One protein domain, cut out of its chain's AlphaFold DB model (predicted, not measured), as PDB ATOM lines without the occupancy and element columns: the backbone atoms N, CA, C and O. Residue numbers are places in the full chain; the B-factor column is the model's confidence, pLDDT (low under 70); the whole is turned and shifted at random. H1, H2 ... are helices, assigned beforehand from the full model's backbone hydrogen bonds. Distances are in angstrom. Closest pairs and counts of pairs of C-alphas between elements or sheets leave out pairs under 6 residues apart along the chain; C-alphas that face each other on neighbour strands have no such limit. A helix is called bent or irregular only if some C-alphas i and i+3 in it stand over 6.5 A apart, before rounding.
ATOM      1  N   LEU A   2     151.519 110.555 148.288       70.06
ATOM      2  CA  LEU A   2     151.374 111.895 147.689       70.06
ATOM      3  C   LEU A   2     149.914 112.340 147.444       70.06
ATOM      4  O   LEU A   2     149.498 113.369 147.958       70.06
ATOM      5  N   LYS A   3     149.093 111.496 146.800       78.25
ATOM      6  CA  LYS A   3     147.673 111.810 146.527       78.25
ATOM      7  C   LYS A   3     146.825 112.089 147.772       78.25
ATOM      8  O   LYS A   3     145.881 112.864 147.719       78.25
ATOM      9  N   LYS A   4     147.140 111.448 148.905       78.38
ATOM     10  CA  LYS A   4     146.412 111.678 150.165       78.38
ATOM     11  C   LYS A   4     146.764 113.041 150.762       78.38
ATOM     12  O   LYS A   4     145.899 113.685 151.344       78.38
ATOM     13  N   LEU A   5     148.014 113.470 150.590       85.19
ATOM     14  CA  LEU A   5     148.487 114.776 151.031       85.19
ATOM     15  C   LEU A   5     147.866 115.898 150.189       85.19
ATOM     16  O   LEU A   5     147.390 116.874 150.749       85.19
ATOM     17  N   GLU A   6     147.791 115.723 148.869       84.88
ATOM     18  CA  GLU A   6     147.135 116.676 147.959       84.88
ATOM     19  C   GLU A   6     145.662 116.889 148.327       84.88
ATOM     20  O   GLU A   6     145.209 118.025 148.443       84.88
ATOM     21  N   ILE A   7     144.929 115.802 148.595       89.69
ATOM     22  CA  ILE A   7     143.530 115.870 149.035       89.69
ATOM     23  C   ILE A   7     143.411 116.575 150.394       89.69
ATOM     24  O   ILE A   7     142.505 117.388 150.580       89.69
ATOM     25  N   ALA A   8     144.317 116.296 151.336       87.31
ATOM     26  CA  ALA A   8     144.330 116.949 152.646       87.31
ATOM     27  C   ALA A   8     144.574 118.462 152.534       87.31
ATOM     28  O   ALA A   8     143.888 119.254 153.173       87.31
ATOM     29  N   VAL A   9     145.506 118.882 151.676       89.56
ATOM     30  CA  VAL A   9     145.762 120.306 151.427       89.56
ATOM     31  C   VAL A   9     144.535 120.971 150.810       89.56
ATOM     32  O   VAL A   9     144.109 122.012 151.303       89.56
ATOM     33  N   LEU A  10     143.928 120.348 149.795       92.00
ATOM     34  CA  LEU A  10     142.757 120.892 149.101       92.00
ATOM     35  C   LEU A  10     141.546 121.050 150.033       92.00
ATOM     36  O   LEU A  10     140.795 122.019 149.937       92.00
ATOM     37  N   THR A  11     141.347 120.089 150.936       89.69
ATOM     38  CA  THR A  11     140.251 120.117 151.917       89.69
ATOM     39  C   THR A  11     140.475 121.168 152.995       89.69
ATOM     40  O   THR A  11     139.535 121.863 153.373       89.69
ATOM     41  N   VAL A  12     141.711 121.346 153.466       93.38
ATOM     42  CA  VAL A  12     142.032 122.395 154.443       93.38
ATOM     43  C   VAL A  12     141.859 123.788 153.836       93.38
ATOM     44  O   VAL A  12     141.256 124.651 154.473       93.38
ATOM     45  N   THR A  13     142.330 124.023 152.609       88.62
ATOM     46  CA  THR A  13     142.183 125.334 151.956       88.62
ATOM     47  C   THR A  13     140.724 125.681 151.693       88.62
ATOM     48  O   THR A  13     140.289 126.769 152.068       88.62
ATOM     49  N   THR A  14     139.939 124.746 151.154       90.19
ATOM     50  CA  THR A  14     138.494 124.962 150.949       90.19
ATOM     51  C   THR A  14     137.746 125.203 152.261       90.19
ATOM     52  O   THR A  14     136.864 126.062 152.314       90.19
ATOM     53  N   LEU A  15     138.119 124.524 153.351       93.06
ATOM     54  CA  LEU A  15     137.523 124.767 154.666       93.06
ATOM     55  C   LEU A  15     137.847 126.175 155.194       93.06
ATOM     56  O   LEU A  15     136.962 126.847 155.726       93.06
ATOM     57  N   MET A  16     139.085 126.651 155.025       89.56
ATOM     58  CA  MET A  16     139.472 128.008 155.432       89.56
ATOM     59  C   MET A  16     138.720 129.088 154.647       89.56
ATOM     60  O   MET A  16     138.258 130.069 155.237       89.56
ATOM     61  N   GLU A  17     138.547 128.905 153.337       86.00
ATOM     62  CA  GLU A  17     137.754 129.817 152.506       86.00
ATOM     63  C   GLU A  17     136.287 129.855 152.952       86.00
ATOM     64  O   GLU A  17     135.705 130.937 153.083       86.00
ATOM     65  N   LEU A  18     135.710 128.695 153.277       84.81
ATOM     66  CA  LEU A  18     134.346 128.595 153.789       84.81
ATOM     67  C   LEU A  18     134.190 129.317 155.136       84.81
ATOM     68  O   LEU A  18     133.244 130.079 155.319       84.81
ATOM     69  N   ILE A  19     135.131 129.132 156.067       82.94
ATOM     70  CA  ILE A  19     135.122 129.813 157.374       82.94
ATOM     71  C   ILE A  19     135.211 131.333 157.200       82.94
ATOM     72  O   ILE A  19     134.504 132.073 157.891       82.94
ATOM     73  N   SER A  20     136.042 131.804 156.268       73.81
ATOM     74  CA  SER A  20     136.175 133.228 155.940       73.81
ATOM     75  C   SER A  20     134.873 133.803 155.376       73.81
ATOM     76  O   SER A  20     134.412 134.859 155.814       73.81
ATOM     77  N   LEU A  21     134.216 133.079 154.463       77.12
ATOM     78  CA  LEU A  21     132.902 133.450 153.935       77.12
ATOM     79  C   LEU A  21     131.838 133.476 155.033       77.12
ATOM     80  O   LEU A  21     131.085 134.442 155.120       77.12
ATOM     81  N   ILE A  22     131.802 132.468 155.907       75.19
ATOM     82  CA  ILE A  22     130.879 132.425 157.046       75.19
ATOM     83  C   ILE A  22     131.117 133.615 157.978       75.19
ATOM     84  O   ILE A  22     130.150 134.233 158.411       75.19
ATOM     85  N   HIS A  23     132.370 133.986 158.250       67.19
ATOM     86  CA  HIS A  23     132.685 135.175 159.048       67.19
ATOM     87  C   HIS A  23     132.192 136.465 158.393       67.19
ATOM     88  O   HIS A  23     131.594 137.292 159.076       67.19
ATOM     89  N   LYS A  24     132.371 136.616 157.076       64.75
ATOM     90  CA  LYS A  24     131.839 137.760 156.314       64.75
ATOM     91  C   LYS A  24     130.308 137.779 156.264       64.75
ATOM     92  O   LYS A  24     129.707 138.842 156.169       64.75
ATOM     93  N   LEU A  25     129.675 136.608 156.308       64.38
ATOM     94  CA  LEU A  25     128.221 136.451 156.313       64.38
ATOM     95  C   LEU A  25     127.614 136.509 157.717       64.38
ATOM     96  O   LEU A  25     126.387 136.574 157.835       64.38
ATOM     97  N   ARG A  26     128.441 136.469 158.770       62.59
ATOM     98  CA  ARG A  26     127.985 136.454 160.155       62.59
ATOM     99  C   ARG A  26     127.284 137.774 160.443       62.59
ATOM    100  O   ARG A  26     127.908 138.819 160.581       62.59
ATOM    101  N   LEU A  27     125.962 137.694 160.533       60.78
ATOM    102  CA  LEU A  27     125.127 138.773 161.030       60.78
ATOM    103  C   LEU A  27     125.546 139.046 162.477       60.78
ATOM    104  O   LEU A  27     125.398 138.170 163.332       60.78
ATOM    105  N   SER A  28     126.079 140.229 162.766       64.62
ATOM    106  CA  SER A  28     126.061 140.721 164.144       64.62
ATOM    107  C   SER A  28     124.664 141.238 164.485       64.62
ATOM    108  O   SER A  28     123.854 141.532 163.607       64.62
ATOM    109  N   SER A  29     124.348 141.287 165.769       68.31
ATOM    110  CA  SER A  29     123.209 142.042 166.277       68.31
ATOM    111  C   SER A  29     123.677 143.442 166.650       68.31
ATOM    112  O   SER A  29     124.816 143.618 167.077       68.31
ATOM    113  N   CYS A  30     122.800 144.425 166.476       72.44
ATOM    114  CA  CYS A  30     122.959 145.725 167.101       72.44
ATOM    115  C   CYS A  30     122.739 145.572 168.606       72.44
ATOM    116  O   CYS A  30     121.682 145.083 169.002       72.44
ATOM    117  N   ASP A  31     123.672 146.026 169.435       73.62
ATOM    118  CA  ASP A  31     123.525 145.943 170.895       73.62
ATOM    119  C   ASP A  31     122.408 146.864 171.429       73.62
ATOM    120  O   ASP A  31     121.886 146.631 172.512       73.62
ATOM    121  N   ILE A  32     121.995 147.876 170.652       75.88
ATOM    122  CA  ILE A  32     120.942 148.832 171.038       75.88
ATOM    123  C   ILE A  32     119.547 148.343 170.633       75.88
ATOM    124  O   ILE A  32     118.638 148.300 171.452       75.88
ATOM    125  N   CYS A  33     119.350 147.995 169.358       75.94
ATOM    126  CA  CYS A  33     118.021 147.655 168.830       75.94
ATOM    127  C   CYS A  33     117.816 146.159 168.554       75.94
ATOM    128  O   CYS A  33     116.744 145.765 168.101       75.94
ATOM    129  N   GLY A  34     118.838 145.322 168.754       70.00
ATOM    130  CA  GLY A  34     118.789 143.884 168.472       70.00
ATOM    131  C   GLY A  34     118.755 143.513 166.984       70.00
ATOM    132  O   GLY A  34     118.802 142.327 166.653       70.00
ATOM    133  N   ASP A  35     118.696 144.497 166.080       73.06
ATOM    134  CA  ASP A  35     118.563 144.263 164.643       73.06
ATOM    135  C   ASP A  35     119.801 143.559 164.065       73.06
ATOM    136  O   ASP A  35     120.943 143.872 164.417       73.06
ATOM    137  N   LYS A  36     119.580 142.597 163.166       63.12
ATOM    138  CA  LYS A  36     120.629 141.755 162.578       63.12
ATOM    139  C   LYS A  36     120.984 142.271 161.190       63.12
ATOM    140  O   LYS A  36     120.221 142.083 160.246       63.12
ATOM    141  N   LYS A  37     122.165 142.871 161.027       64.06
ATOM    142  CA  LYS A  37     122.638 143.384 159.724       64.06
ATOM    143  C   LYS A  37     123.934 142.701 159.274       64.06
ATOM    144  O   LYS A  37     124.631 142.072 160.055       64.06
ATOM    145  N   ARG A  38     124.262 142.754 157.981       56.06
ATOM    146  CA  ARG A  38     125.553 142.226 157.479       56.06
ATOM    147  C   ARG A  38     126.696 143.233 157.615       56.06
ATOM    148  O   ARG A  38     127.835 142.831 157.791       56.06
ATOM    149  N   ASN A  39     126.380 144.527 157.584       53.94
ATOM    150  CA  ASN A  39     127.359 145.608 157.591       53.94
ATOM    151  C   ASN A  39     127.180 146.449 158.857       53.94
ATOM    152  O   ASN A  39     126.330 147.339 158.900       53.94
ATOM    153  N   PHE A  40     127.964 146.157 159.890       57.56
ATOM    154  CA  PHE A  40     128.118 147.054 161.032       57.56
ATOM    155  C   PHE A  40     129.417 147.823 160.852       57.56
ATOM    156  O   PHE A  40     130.458 147.222 160.595       57.56
ATOM    157  N   LYS A  41     129.363 149.147 160.995       53.66
ATOM    158  CA  LYS A  41     130.562 149.907 161.337       53.66
ATOM    159  C   LYS A  41     130.768 149.686 162.832       53.66
ATOM    160  O   LYS A  41     129.894 150.052 163.611       53.66
ATOM    161  N   LEU A  42     131.851 149.010 163.217       52.06
ATOM    162  CA  LEU A  42     132.256 148.982 164.620       52.06
ATOM    163  C   LEU A  42     132.497 150.429 165.059       52.06
ATOM    164  O   LEU A  42     133.235 151.150 164.391       52.06
ATOM    165  N   LEU A  43     131.857 150.851 166.146       52.94
ATOM    166  CA  LEU A  43     132.308 152.030 166.872       52.94
ATOM    167  C   LEU A  43     133.485 151.558 167.729       52.94
ATOM    168  O   LEU A  43     133.316 150.715 168.610       52.94
ATOM    169  N   GLU A  44     134.684 152.026 167.388       50.62
ATOM    170  CA  GLU A  44     135.956 151.553 167.956       50.62
ATOM    171  C   GLU A  44     136.115 151.852 169.458       50.62
ATOM    172  O   GLU A  44     136.977 151.262 170.099       50.62
ATOM    173  N   ASP A  45     135.249 152.681 170.048       49.03
ATOM    174  CA  ASP A  45     135.468 153.244 171.387       49.03
ATOM    175  C   ASP A  45     134.893 152.440 172.567       49.03
ATOM    176  O   ASP A  45     135.066 152.823 173.721       49.03
ATOM    177  N   GLY A  46     134.209 151.311 172.340       51.44
ATOM    178  CA  GLY A  46     133.537 150.636 173.462       51.44
ATOM    179  C   GLY A  46     133.262 149.147 173.342       51.44
ATOM    180  O   GLY A  46     132.495 148.636 174.150       51.44
ATOM    181  N   ASN A  47     133.807 148.434 172.352       58.31
ATOM    182  CA  ASN A  47     133.409 147.050 172.026       58.31
ATOM    183  C   ASN A  47     131.909 146.862 171.691       58.31
ATOM    184  O   ASN A  47     131.473 145.725 171.509       58.31
ATOM    185  N   HIS A  48     131.124 147.939 171.568       60.03
ATOM    186  CA  HIS A  48     129.700 147.871 171.237       60.03
ATOM    187  C   HIS A  48     129.502 147.823 169.715       60.03
ATOM    188  O   HIS A  48     130.044 148.635 168.957       60.03
ATOM    189  N   LYS A  49     128.696 146.869 169.243       68.31
ATOM    190  CA  LYS A  49     128.329 146.700 167.831       68.31
ATOM    191  C   LYS A  49     127.013 147.414 167.577       68.31
ATOM    192  O   LYS A  49     125.940 146.889 167.855       68.31
ATOM    193  N   ILE A  50     127.085 148.618 167.021       70.88
ATOM    194  CA  ILE A  50     125.910 149.461 166.783       70.88
ATOM    195  C   ILE A  50     125.632 149.529 165.278       70.88
ATOM    196  O   ILE A  50     126.542 149.659 164.459       70.88
ATOM    197  N   CYS A  51     124.367 149.381 164.873       72.12
ATOM    198  CA  CYS A  51     123.993 149.493 163.465       72.12
ATOM    199  C   CYS A  51     124.037 150.958 163.005       72.12
ATOM    200  O   CYS A  51     123.845 151.872 163.802       72.12
ATOM    201  N   GLN A  52     124.231 151.193 161.704       70.81
ATOM    202  CA  GLN A  52     124.343 152.550 161.148       70.81
ATOM    203  C   GLN A  52     123.156 153.462 161.505       70.81
ATOM    204  O   GLN A  52     123.355 154.652 161.697       70.81
ATOM    205  N   TYR A  53     121.949 152.899 161.623       72.81
ATOM    206  CA  TYR A  53     120.744 153.632 162.016       72.81
ATOM    207  C   TYR A  53     120.796 154.113 163.474       72.81
ATOM    208  O   TYR A  53     120.520 155.270 163.769       72.81
ATOM    209  N   CYS A  54     121.199 153.240 164.398       74.50
ATOM    210  CA  CYS A  54     121.387 153.634 165.790       74.50
ATOM    211  C   CYS A  54     122.572 154.596 165.939       74.50
ATOM    212  O   CYS A  54     122.491 155.529 166.724       74.50
ATOM    213  N   ALA A  55     123.639 154.419 165.153       73.25
ATOM    214  CA  ALA A  55     124.785 155.326 165.156       73.25
ATOM    215  C   ALA A  55     124.425 156.729 164.637       73.25
ATOM    216  O   ALA A  55     124.891 157.713 165.201       73.25
ATOM    217  N   SER A  56     123.571 156.843 163.611       72.25
ATOM    218  CA  SER A  56     123.129 158.148 163.094       72.25
ATOM    219  C   SER A  56     122.269 158.934 164.079       72.25
ATOM    220  O   SER A  56     122.217 160.148 163.965       72.25
ATOM    221  N   HIS A  57     121.638 158.254 165.038       70.12
ATOM    222  CA  HIS A  57     120.853 158.878 166.104       70.12
ATOM    223  C   HIS A  57     121.588 158.935 167.445       70.12
ATOM    224  O   HIS A  57     121.093 159.546 168.382       70.12
ATOM    225  N   TYR A  58     122.775 158.330 167.559       64.88
ATOM    226  CA  TYR A  58     123.539 158.336 168.806       64.88
ATOM    227  C   TYR A  58     123.959 159.759 169.197       64.88
ATOM    228  O   TYR A  58     123.828 160.135 170.354       64.88
ATOM    229  N   ASN A  59     124.360 160.578 168.218       55.50
ATOM    230  CA  ASN A  59     124.685 161.992 168.440       55.50
ATOM    231  C   ASN A  59     123.449 162.886 168.654       55.50
ATOM    232  O   ASN A  59     123.601 163.990 169.169       55.50
ATOM    233  N   ASP A  60     122.246 162.430 168.281       53.97
ATOM    234  CA  ASP A  60     120.992 163.143 168.578       53.97
ATOM    235  C   ASP A  60     120.559 162.918 170.035       53.97
ATOM    236  O   ASP A  60     119.852 163.737 170.618       53.97
ATOM    237  N   ILE A  61     121.027 161.829 170.655       55.66
ATOM    238  CA  ILE A  61     120.928 161.577 172.096       55.66
ATOM    239  C   ILE A  61     122.116 162.278 172.767       55.66
ATOM    240  O   ILE A  61     122.920 161.662 173.467       55.66
TER     241      ILE A  61
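Overview. This is residues 2 to 61 of the 65 residues of an uncharacterized protein of Staphylococcus sp. HMSC078E07 (UniProt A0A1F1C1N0). One long helix, H1, sticks out as a straight arm with its residues 2 to 23 from a small head, which is made of looping chain and a short helix, H2, at the end of the head far from the arm. The head's loops, residues 26 to 51, fill the stretch between the two helices. The printed part has 60 residues, with two named helices, H1 then H2, and no named strand; the class is all helix, with 31 residues in the named helices. The whole is extended, with a radius of gyration of the C-alphas of 18.4 A, and spans 63 by 20 by 13 A, the arm making much of the length.

Along the chain. H1 is residues 2 to 25, 34.8 A from first to last C-alpha, from C-alpha 2 at (151.374, 111.895, 147.689) to C-alpha 25 at (128.221, 136.451, 156.313). H2 is residues 52 to 58, seven residues, and ends with C-alpha 58 at (123.539, 158.336, 168.806).

Arrangement. Residues 2 to 23 of H1 stand free: no C-alpha 8 or more residues away along the chain comes within 10 A of theirs. H1 and H2 are apart, with no C-alpha of the one within 8 A of the other. In the link between them, residues 28 to 29 pair with residues 36 to 37, antiparallel, in a stretch too short to be named. In both H1 and H2 every O i to N i+4 pair is within hydrogen-bond range. Neither helix is bent.

Size, cuts and confidence. The C-alphas farthest apart are those of Leu 2 and Ile 61, at 63.2 A. Without the free stretch, the body of 38 residues spans 30 by 18 by 12 A. The printed part has no cut, and the link from H1 to H2, 26 residues, is long. The mean pLDDT of the printed part is 71.2; it is under 70 at residues 23 to 29, 36 to 49 and 58 to 61.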